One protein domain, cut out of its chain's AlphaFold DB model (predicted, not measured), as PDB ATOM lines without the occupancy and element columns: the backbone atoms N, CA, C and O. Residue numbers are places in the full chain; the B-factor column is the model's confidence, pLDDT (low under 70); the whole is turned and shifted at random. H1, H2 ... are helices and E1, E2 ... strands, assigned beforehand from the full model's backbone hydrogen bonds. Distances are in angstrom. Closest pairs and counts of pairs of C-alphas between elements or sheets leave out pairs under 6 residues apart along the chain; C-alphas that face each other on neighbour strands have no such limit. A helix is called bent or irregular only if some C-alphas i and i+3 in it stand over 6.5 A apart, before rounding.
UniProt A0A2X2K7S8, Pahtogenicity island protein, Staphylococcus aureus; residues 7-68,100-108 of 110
ATOM      1  N   THR A   7      24.859  10.606  77.466       89.81
ATOM      2  CA  THR A   7      25.192   9.444  76.629       89.81
ATOM      3  C   THR A   7      24.013   8.486  76.447       89.81
ATOM      4  O   THR A   7      23.841   7.940  75.362       89.81
ATOM      5  N   PHE A   8      23.160   8.338  77.466       89.25
ATOM      6  CA  PHE A   8      22.037   7.391  77.465       89.25
ATOM      7  C   PHE A   8      20.714   8.019  77.013       89.25
ATOM      8  O   PHE A   8      19.763   7.313  76.697       89.25
ATOM      9  N   ARG A   9      20.638   9.355  76.910       87.69
ATOM     10  CA  ARG A   9      19.394  10.062  76.541       87.69
ATOM     11  C   ARG A   9      18.840   9.676  75.167       87.69
ATOM     12  O   ARG A   9      17.656   9.866  74.934       87.69
ATOM     13  N   ARG A  10      19.680   9.154  74.267       87.38
ATOM     14  CA  ARG A  10      19.283   8.747  72.906       87.38
ATOM     15  C   ARG A  10      18.453   7.460  72.864       87.38
ATOM     16  O   ARG A  10      17.762   7.247  71.877       87.38
ATOM     17  N   ASN A  11      18.518   6.646  73.916       91.50
ATOM     18  CA  ASN A  11      17.844   5.346  74.009       91.50
ATOM     19  C   ASN A  11      16.692   5.359  75.026       91.50
ATOM     20  O   ASN A  11      16.182   4.311  75.427       91.50
ATOM     21  N   VAL A  12      16.330   6.544  75.521       94.56
ATOM     22  CA  VAL A  12      15.297   6.676  76.543       94.56
ATOM     23  C   VAL A  12      13.968   6.251  75.951       94.56
ATOM     24  O   VAL A  12      13.605   6.676  74.860       94.56
ATOM     25  N   SER A  13      13.241   5.432  76.694       95.81
ATOM     26  CA  SER A  13      11.858   5.080  76.410       95.81
ATOM     27  C   SER A  13      10.971   5.522  77.567       95.81
ATOM     28  O   SER A  13      11.449   5.743  78.685       95.81
ATOM     29  N   ILE A  14       9.683   5.665  77.290       95.62
ATOM     30  CA  ILE A  14       8.648   5.913  78.290       95.62
ATOM     31  C   ILE A  14       7.808   4.647  78.391       95.62
ATOM     32  O   ILE A  14       7.412   4.096  77.370       95.62
ATOM     33  N   VAL A  15       7.539   4.186  79.605       95.62
ATOM     34  CA  VAL A  15       6.641   3.067  79.890       95.62
ATOM     35  C   VAL A  15       5.545   3.590  80.804       95.62
ATOM     36  O   VAL A  15       5.847   4.239  81.800       95.62
ATOM     37  N   MET A  16       4.285   3.349  80.473       95.69
ATOM     38  CA  MET A  16       3.143   3.782  81.282       95.69
ATOM     39  C   MET A  16       1.990   2.790  81.168       95.69
ATOM     40  O   MET A  16       1.971   1.969  80.253       95.69
ATOM     41  N   ASN A  17       1.016   2.884  82.067       95.19
ATOM     42  CA  ASN A  17      -0.242   2.162  81.909       95.19
ATOM     43  C   ASN A  17      -1.229   2.881  80.994       95.19
ATOM     44  O   ASN A  17      -1.066   4.050  80.629       95.19
ATOM     45  N   THR A  18      -2.283   2.142  80.657       94.44
ATOM     46  CA  THR A  18      -3.397   2.600  79.831       94.44
ATOM     47  C   THR A  18      -4.100   3.819  80.439       94.44
ATOM     48  O   THR A  18      -4.444   4.750  79.717       94.44
ATOM     49  N   GLU A  19      -4.242   3.892  81.768       94.19
ATOM     50  CA  GLU A  19      -4.893   5.031  82.431       94.19
ATOM     51  C   GLU A  19      -4.115   6.344  82.236       94.19
ATOM     52  O   GLU A  19      -4.695   7.368  81.859       94.19
ATOM     53  N   HIS A  20      -2.803   6.328  82.477       93.94
ATOM     54  CA  HIS A  20      -1.940   7.491  82.279       93.94
ATOM     55  C   HIS A  20      -1.855   7.886  80.811       93.94
ATOM     56  O   HIS A  20      -1.895   9.079  80.503       93.94
ATOM     57  N   HIS A  21      -1.784   6.899  79.918       94.00
ATOM     58  CA  HIS A  21      -1.826   7.140  78.486       94.00
ATOM     59  C   HIS A  21      -3.108   7.889  78.099       94.00
ATOM     60  O   HIS A  21      -3.040   8.974  77.527       94.00
ATOM     61  N   ASP A  22      -4.281   7.393  78.484       93.19
ATOM     62  CA  ASP A  22      -5.556   8.007  78.101       93.19
ATOM     63  C   ASP A  22      -5.748   9.408  78.689       93.19
ATOM     64  O   ASP A  22      -6.305  10.293  78.027       93.19
ATOM     65  N   LYS A  23      -5.277   9.636  79.922       93.69
ATOM     66  CA  LYS A  23      -5.237  10.974  80.530       93.69
ATOM     67  C   LYS A  23      -4.364  11.921  79.707       93.69
ATOM     68  O   LYS A  23      -4.836  12.995  79.337       93.69
ATOM     69  N   LEU A  24      -3.156  11.494  79.341       92.62
ATOM     70  CA  LEU A  24      -2.240  12.281  78.517       92.62
ATOM     71  C   LEU A  24      -2.855  12.634  77.155       92.62
ATOM     72  O   LEU A  24      -2.793  13.785  76.730       92.62
ATOM     73  N   ILE A  25      -3.485  11.672  76.476       93.69
ATOM     74  CA  ILE A  25      -4.130  11.913  75.175       93.69
ATOM     75  C   ILE A  25      -5.254  12.949  75.305       93.69
ATOM     76  O   ILE A  25      -5.372  13.846  74.466       93.69
ATOM     77  N   LYS A  26      -6.063  12.865  76.370       93.50
ATOM     78  CA  LYS A  26      -7.121  13.847  76.648       93.50
ATOM     79  C   LYS A  26      -6.553  15.240  76.906       93.50
ATOM     80  O   LYS A  26      -7.082  16.203  76.358       93.50
ATOM     81  N   GLU A  27      -5.485  15.351  77.690       92.50
ATOM     82  CA  GLU A  27      -4.813  16.630  77.946       92.50
ATOM     83  C   GLU A  27      -4.242  17.232  76.658       92.50
ATOM     84  O   GLU A  27      -4.507  18.395  76.347       92.50
ATOM     85  N   LEU A  28      -3.550  16.431  75.843       92.88
ATOM     86  CA  LEU A  28      -3.040  16.873  74.542       92.88
ATOM     87  C   LEU A  28      -4.170  17.358  73.630       92.88
ATOM     88  O   LEU A  28      -4.038  18.401  72.990       92.88
ATOM     89  N   ALA A  29      -5.303  16.653  73.595       92.06
ATOM     90  CA  ALA A  29      -6.468  17.074  72.828       92.06
ATOM     91  C   ALA A  29      -7.040  18.412  73.329       92.06
ATOM     92  O   ALA A  29      -7.334  19.290  72.515       92.06
ATOM     93  N   GLN A  30      -7.142  18.606  74.649       93.81
ATOM     94  CA  GLN A  30      -7.607  19.861  75.255       93.81
ATOM     95  C   GLN A  30      -6.666  21.039  74.969       93.81
ATOM     96  O   GLN A  30      -7.125  22.168  74.808       93.81
ATOM     97  N   MET A  31      -5.364  20.779  74.844       92.38
ATOM     98  CA  MET A  31      -4.357  21.776  74.463       92.38
ATOM     99  C   MET A  31      -4.310  22.059  72.950       92.38
ATOM    100  O   MET A  31      -3.470  22.836  72.500       92.38
ATOM    101  N   GLY A  32      -5.170  21.424  72.145       89.38
ATOM    102  CA  GLY A  32      -5.143  21.537  70.682       89.38
ATOM    103  C   GLY A  32      -3.996  20.764  70.018       89.38
ATOM    104  O   GLY A  32      -3.784  20.887  68.814       89.38
ATOM    105  N   LEU A  33      -3.277  19.936  70.779       88.62
ATOM    106  CA  LEU A  33      -2.168  19.089  70.330       88.62
ATOM    107  C   LEU A  33      -2.616  17.654  70.017       88.62
ATOM    108  O   LEU A  33      -1.784  16.761  69.880       88.62
ATOM    109  N   GLY A  34      -3.923  17.414  69.867       84.81
ATOM    110  CA  GLY A  34      -4.473  16.081  69.605       84.81
ATOM    111  C   GLY A  34      -3.901  15.406  68.350       84.81
ATOM    112  O   GLY A  34      -3.771  14.191  68.320       84.81
ATOM    113  N   GLY A  35      -3.471  16.175  67.342       82.88
ATOM    114  CA  GLY A  35      -2.792  15.626  66.159       82.88
ATOM    115  C   GLY A  35      -1.415  15.013  66.452       82.88
ATOM    116  O   GLY A  35      -0.974  14.135  65.718       82.88
ATOM    117  N   LEU A  36      -0.755  15.430  67.538       83.06
ATOM    118  CA  LEU A  36       0.545  14.902  67.973       83.06
ATOM    119  C   LEU A  36       0.405  13.626  68.817       83.06
ATOM    120  O   LEU A  36       1.383  12.917  69.029       83.06
ATOM    121  N   ALA A  37      -0.813  13.305  69.260       83.19
ATOM    122  CA  ALA A  37      -1.113  12.093  70.014       83.19
ATOM    123  C   ALA A  37      -0.865  10.805  69.206       83.19
ATOM    124  O   ALA A  37      -0.640   9.749  69.786       83.19
ATOM    125  N   GLY A  38      -0.880  10.896  67.870       83.62
ATOM    126  CA  GLY A  38      -0.582   9.769  66.986       83.62
ATOM    127  C   GLY A  38       0.887   9.336  66.992       83.62
ATOM    128  O   GLY A  38       1.181   8.232  66.547       83.62
ATOM    129  N   ASP A  39       1.800  10.178  67.494       90.31
ATOM    130  CA  ASP A  39       3.235   9.886  67.532       90.31
ATOM    131  C   ASP A  39       3.910  10.496  68.771       90.31
ATOM    132  O   ASP A  39       4.686  11.459  68.717       90.31
ATOM    133  N   LEU A  40       3.589   9.914  69.928       92.19
ATOM    134  CA  LEU A  40       4.145  10.334  71.216       92.19
ATOM    135  C   LEU A  40       5.669  10.160  71.290       92.19
ATOM    136  O   LEU A  40       6.340  10.941  71.965       92.19
ATOM    137  N   SER A  41       6.230   9.164  70.597       92.44
ATOM    138  CA  SER A  41       7.677   8.926  70.572       92.44
ATOM    139  C   SER A  41       8.417  10.124  69.980       92.44
ATOM    140  O   SER A  41       9.362  10.631  70.593       92.44
ATOM    141  N   ASN A  42       7.936  10.645  68.847       90.38
ATOM    142  CA  ASN A  42       8.498  11.851  68.246       90.38
ATOM    143  C   ASN A  42       8.195  13.109  69.068       90.38
ATOM    144  O   ASN A  42       9.085  13.944  69.236       90.38
ATOM    145  N   LEU A  43       6.991  13.227  69.641       90.38
ATOM    146  CA  LEU A  43       6.622  14.357  70.505       90.38
ATOM    147  C   LEU A  43       7.580  14.518  71.693       90.38
ATOM    148  O   LEU A  43       8.026  15.626  71.992       90.38
ATOM    149  N   PHE A  44       7.907  13.415  72.369       89.56
ATOM    150  CA  PHE A  44       8.807  13.427  73.522       89.56
ATOM    151  C   PHE A  44      10.278  13.234  73.155       89.56
ATOM    152  O   PHE A  44      11.128  13.321  74.041       89.56
ATOM    153  N   ASN A  45      10.592  13.016  71.874       90.94
ATOM    154  CA  ASN A  45      11.936  12.709  71.388       90.94
ATOM    155  C   ASN A  45      12.570  11.535  72.166       90.94
ATOM    156  O   ASN A  45      13.673  11.637  72.711       90.94
ATOM    157  N   VAL A  46      11.821  10.435  72.247       93.00
ATOM    158  CA  VAL A  46      12.195   9.173  72.902       93.00
ATOM    159  C   VAL A  46      12.167   8.038  71.885       93.00
ATOM    160  O   VAL A  46      11.495   8.126  70.860       93.00
ATOM    161  N   THR A  47      12.895   6.956  72.154       94.06
ATOM    162  CA  THR A  47      12.973   5.809  71.241       94.06
ATOM    163  C   THR A  47      11.635   5.090  71.134       94.06
ATOM    164  O   THR A  47      11.210   4.752  70.036       94.06
ATOM    165  N   ASN A  48      10.973   4.860  72.270       94.56
ATOM    166  CA  ASN A  48       9.687   4.180  72.328       94.56
ATOM    167  C   ASN A  48       8.803   4.771  73.424       94.56
ATOM    168  O   ASN A  48       9.292   5.173  74.485       94.56
ATOM    169  N   VAL A  49       7.496   4.722  73.191       94.94
ATOM    170  CA  VAL A  49       6.469   4.835  74.225       94.94
ATOM    171  C   VAL A  49       5.757   3.489  74.299       94.94
ATOM    172  O   VAL A  49       5.182   3.031  73.315       94.94
ATOM    173  N   VAL A  50       5.842   2.833  75.450       95.31
ATOM    174  CA  VAL A  50       5.264   1.514  75.705       95.31
ATOM    175  C   VAL A  50       4.093   1.680  76.660       95.31
ATOM    176  O   VAL A  50       4.252   2.213  77.757       95.31
ATOM    177  N   VAL A  51       2.929   1.195  76.244       95.19
ATOM    178  CA  VAL A  51       1.736   1.129  77.086       95.19
ATOM    179  C   VAL A  51       1.552  -0.317  77.530       95.19
ATOM    180  O   VAL A  51       1.466  -1.212  76.690       95.19
ATOM    181  N   THR A  52       1.554  -0.556  78.838       94.19
ATOM    182  CA  THR A  52       1.352  -1.885  79.428       94.19
ATOM    183  C   THR A  52       0.604  -1.780  80.748       94.19
ATOM    184  O   THR A  52       0.900  -0.912  81.567       94.19
ATOM    185  N   ASP A  53      -0.334  -2.693  80.982       90.69
ATOM    186  CA  ASP A  53      -1.097  -2.749  82.233       90.69
ATOM    187  C   ASP A  53      -0.245  -3.229  83.425       90.69
ATOM    188  O   ASP A  53      -0.640  -3.061  84.576       90.69
ATOM    189  N   ASP A  54       0.955  -3.761  83.166       90.50
ATOM    190  CA  ASP A  54       1.915  -4.147  84.208       90.50
ATOM    191  C   ASP A  54       2.625  -2.937  84.848       90.50
ATOM    192  O   ASP A  54       3.261  -3.059  85.899       90.50
ATOM    193  N   ALA A  55       2.560  -1.759  84.218       89.50
ATOM    194  CA  ALA A  55       3.182  -0.551  84.742       89.50
ATOM    195  C   ALA A  55       2.286   0.099  85.804       89.50
ATOM    196  O   ALA A  55       1.166   0.514  85.528       89.50
ATOM    197  N   HIS A  56       2.786   0.248  87.029       88.62
ATOM    198  CA  HIS A  56       2.013   0.940  88.064       88.62
ATOM    199  C   HIS A  56       1.939   2.456  87.830       88.62
ATOM    200  O   HIS A  56       0.882   3.049  87.984       88.62
ATOM    201  N   ASP A  57       3.055   3.045  87.401       91.38
ATOM    202  CA  ASP A  57       3.247   4.478  87.173       91.38
ATOM    203  C   ASP A  57       3.913   4.720  85.807       91.38
ATOM    204  O   ASP A  57       4.172   3.792  85.035       91.38
ATOM    205  N   VAL A  58       4.231   5.982  85.510       94.00
ATOM    206  CA  VAL A  58       5.014   6.358  84.329       94.00
ATOM    207  C   VAL A  58       6.513   6.268  84.624       94.00
ATOM    208  O   VAL A  58       7.067   7.030  85.420       94.00
ATOM    209  N   PHE A  59       7.198   5.374  83.923       93.81
ATOM    210  CA  PHE A  59       8.643   5.185  83.977       93.81
ATOM    211  C   PHE A  59       9.307   5.773  82.734       93.81
ATOM    212  O   PHE A  59       8.815   5.638  81.618       93.81
ATOM    213  N   VAL A  60      10.463   6.401  82.912       94.56
ATOM    214  CA  VAL A  60      11.239   7.015  81.831       94.56
ATOM    215  C   VAL A  60      12.699   6.640  82.003       94.56
ATOM    216  O   VAL A  60      13.295   6.945  83.035       94.56
ATOM    217  N   GLY A  61      13.311   6.022  81.000       94.88
ATOM    218  CA  GLY A  61      14.710   5.633  81.124       94.88
ATOM    219  C   GLY A  61      15.271   4.847  79.957       94.88
ATOM    220  O   GLY A  61      14.551   4.465  79.038       94.88
ATOM    221  N   ASP A  62      16.579   4.614  80.004       94.69
ATOM    222  CA  ASP A  62      17.255   3.680  79.101       94.69
ATOM    223  C   ASP A  62      17.176   2.271  79.699       94.69
ATOM    224  O   ASP A  62      18.078   1.829  80.408       94.69
ATOM    225  N   PHE A  63      16.066   1.573  79.458       92.56
ATOM    226  CA  PHE A  63      15.817   0.250  80.041       92.56
ATOM    227  C   PHE A  63      16.810  -0.815  79.564       92.56
ATOM    228  O   PHE A  63      17.100  -1.743  80.317       92.56
ATOM    229  N   GLY A  64      17.361  -0.665  78.353       90.94
ATOM    230  CA  GLY A  64      18.320  -1.612  77.783       90.94
ATOM    231  C   GLY A  64      19.650  -1.641  78.536       90.94
ATOM    232  O   GLY A  64      20.268  -2.696  78.646       90.94
ATOM    233  N   HIS A  65      20.069  -0.502  79.090       92.06
ATOM    234  CA  HIS A  65      21.273  -0.412  79.920       92.06
ATOM    235  C   HIS A  65      20.959  -0.409  81.418       92.06
ATOM    236  O   HIS A  65      21.796  -0.816  82.220       92.06
ATOM    237  N   ALA A  66      19.771   0.055  81.810       91.75
ATOM    238  CA  ALA A  66      19.403   0.190  83.211       91.75
ATOM    239  C   ALA A  66      19.028  -1.126  83.884       91.75
ATOM    240  O   ALA A  66      19.190  -1.236  85.097       91.75
ATOM    241  N   ILE A  67      18.489  -2.092  83.136       90.25
ATOM    242  CA  ILE A  67      17.998  -3.351  83.694       90.25
ATOM    243  C   ILE A  67      18.825  -4.492  83.123       90.25
ATOM    244  O   ILE A  67      18.757  -4.808  81.937       90.25
ATOM    245  N   TYR A  68      19.578  -5.151  83.995       87.56
ATOM    246  CA  TYR A  68      20.226  -6.412  83.686       87.56
ATOM    247  C   TYR A  68      19.435  -7.536  84.341       87.56
ATOM    248  O   TYR A  68      19.365  -7.605  85.565       87.56
ATOM    249  N   ILE A 100      20.322  -0.185  87.458       93.31
ATOM    250  CA  ILE A 100      21.144   1.031  87.492       93.31
ATOM    251  C   ILE A 100      20.192   2.230  87.637       93.31
ATOM    252  O   ILE A 100      19.633   2.698  86.637       93.31
ATOM    253  N   PRO A 101      19.939   2.718  88.866       90.38
ATOM    254  CA  PRO A 101      18.884   3.698  89.123       90.38
ATOM    255  C   PRO A 101      19.124   5.042  88.429       90.38
ATOM    256  O   PRO A 101      18.179   5.746  88.074       90.38
ATOM    257  N   GLU A 102      20.380   5.406  88.177       90.56
ATOM    258  CA  GLU A 102      20.762   6.672  87.548       90.56
ATOM    259  C   GLU A 102      20.164   6.827  86.145       90.56
ATOM    260  O   GLU A 102      19.943   7.957  85.698       90.56
ATOM    261  N   LEU A 103      19.840   5.709  85.491       93.12
ATOM    262  CA  LEU A 103      19.280   5.645  84.144       93.12
ATOM    263  C   LEU A 103      17.743   5.588  84.104       93.12
ATOM    264  O   LEU A 103      17.178   5.647  83.011       93.12
ATOM    265  N   LEU A 104      17.069   5.508  85.259       92.75
ATOM    266  CA  LEU A 104      15.610   5.378  85.366       92.75
ATOM    267  C   LEU A 104      14.997   6.525  86.171       92.75
ATOM    268  O   LEU A 104      15.503   6.927  87.215       92.75
ATOM    269  N   ARG A 105      13.865   7.050  85.717       93.19
ATOM    270  CA  ARG A 105      13.061   8.040  86.436       93.19
ATOM    271  C   ARG A 105      11.623   7.563  86.514       93.19
ATOM    272  O   ARG A 105      11.110   6.990  85.561       93.19
ATOM    273  N   ILE A 106      10.989   7.836  87.645       91.62
ATOM    274  CA  ILE A 106       9.555   7.640  87.838       91.62
ATOM    275  C   ILE A 106       8.930   9.026  87.834       91.62
ATOM    276  O   ILE A 106       9.387   9.919  88.554       91.62
ATOM    277  N   VAL A 107       7.923   9.218  86.995       88.94
ATOM    278  CA  VAL A 107       7.121  10.435  86.988       88.94
ATOM    279  C   VAL A 107       5.921  10.171  87.878       88.94
ATOM    280  O   VAL A 107       5.060   9.365  87.551       88.94
ATOM    281  N   ASN A 108       5.900  10.840  89.025       79.50
ATOM    282  CA  ASN A 108       4.820  10.707  89.987       79.50
ATOM    283  C   ASN A 108       3.699  11.679  89.593       79.50
ATOM    284  O   ASN A 108       3.862  12.896  89.729       79.50
TER     285      ASN A 108
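AT A GLANCE: This is residues 7 to 68 and 100 to 108 of the 110 residues of the protein "Pahtogenicity island protein" of Staphylococcus aureus (UniProt A0A2X2K7S8). A small twisted sheet of four short strands has H2 and H3 on it as a V, whose two open ends come back to the sheet while its tip, near Gly 32, points away. The short helices H1 and H4 sit at the other end of the sheet, where E1 begins and E3 ends. The 71 printed residues hold four named helices and four named strands in the order H1 E1 H2 H3 E2 E3 H4 E4; the sheet runs E2 E1 E3 E4 and is mixed, and the class is mixed, helices and strands. The whole is compact, with a radius of gyration of the C-alphas of 12.6 A, yet elongated, spanning 38 by 24 by 17 A.

IN THESE COORDINATES: The strands are E2, residues 48 to 51, E1, 13 to 16, E3, 58 to 61, and E4, 104 to 107, which ends at C-alpha 107 (7.121, 10.435, 86.988). H2, residues 18 to 30, is 18.3 A long, and H3, 34 to 44, 14.1 A. H1, residues 7 to 11, begins at C-alpha 7 (25.192, 9.444, 76.629); H4 is residues 63 to 66. H1 and H3 are irregular: C-alphas 7 and 10 are 7.0 A apart, 38 and 41 9.0 A.

HOW THE PARTS SIT: E2 and E1 are parallel, with N 14 and O 48 2.9 A apart, within hydrogen-bond range. E1 and E3 are antiparallel, N 15 and O 59 at 2.8 A; so are E3 and E4, N 105 and O 60 at 2.7 A. E1, H2 H3, E2 form a strand-helix-strand unit, two parallel neighbour strands with helices between, its crossover right-handed. H2 only grazes the sheet, with residues 18 to 21; the C-alphas of Thr 18 and Val 51, the closest of H2 and E2, are 6.0 A apart. H3 only grazes it with residues 39 to 44; its closest C-alpha pair with E2 is Ser 41 and Asn 48, 5.4 A. H2, with residues 25 to 29 alone, touches H3 at a steep tilt of 60 degrees, opposite ways, closest at the C-alphas of Leu 28 and Gly 34, 5.2 A. H4 only grazes the sheet, and H1 is only just on it, with 5 pairs of C-alphas within 10 A. In H2 every O i to N i+4 pair is within hydrogen-bond range; in H1 0 of 1 is and 1 of 2 O i to N i+3 pairs, in H3 2 of 7 and 4 of 8, and H4 is too short for an i+4 pair.

THE WHOLE: The farthest C-alphas, of Gly 32 and Tyr 68, are 39.9 A apart. Residues 69 to 99 are not printed; C-alphas 68 and 100 across the cut are 8.4 A apart. Of the links printed whole, none is long. No printed residue has a pLDDT under 70.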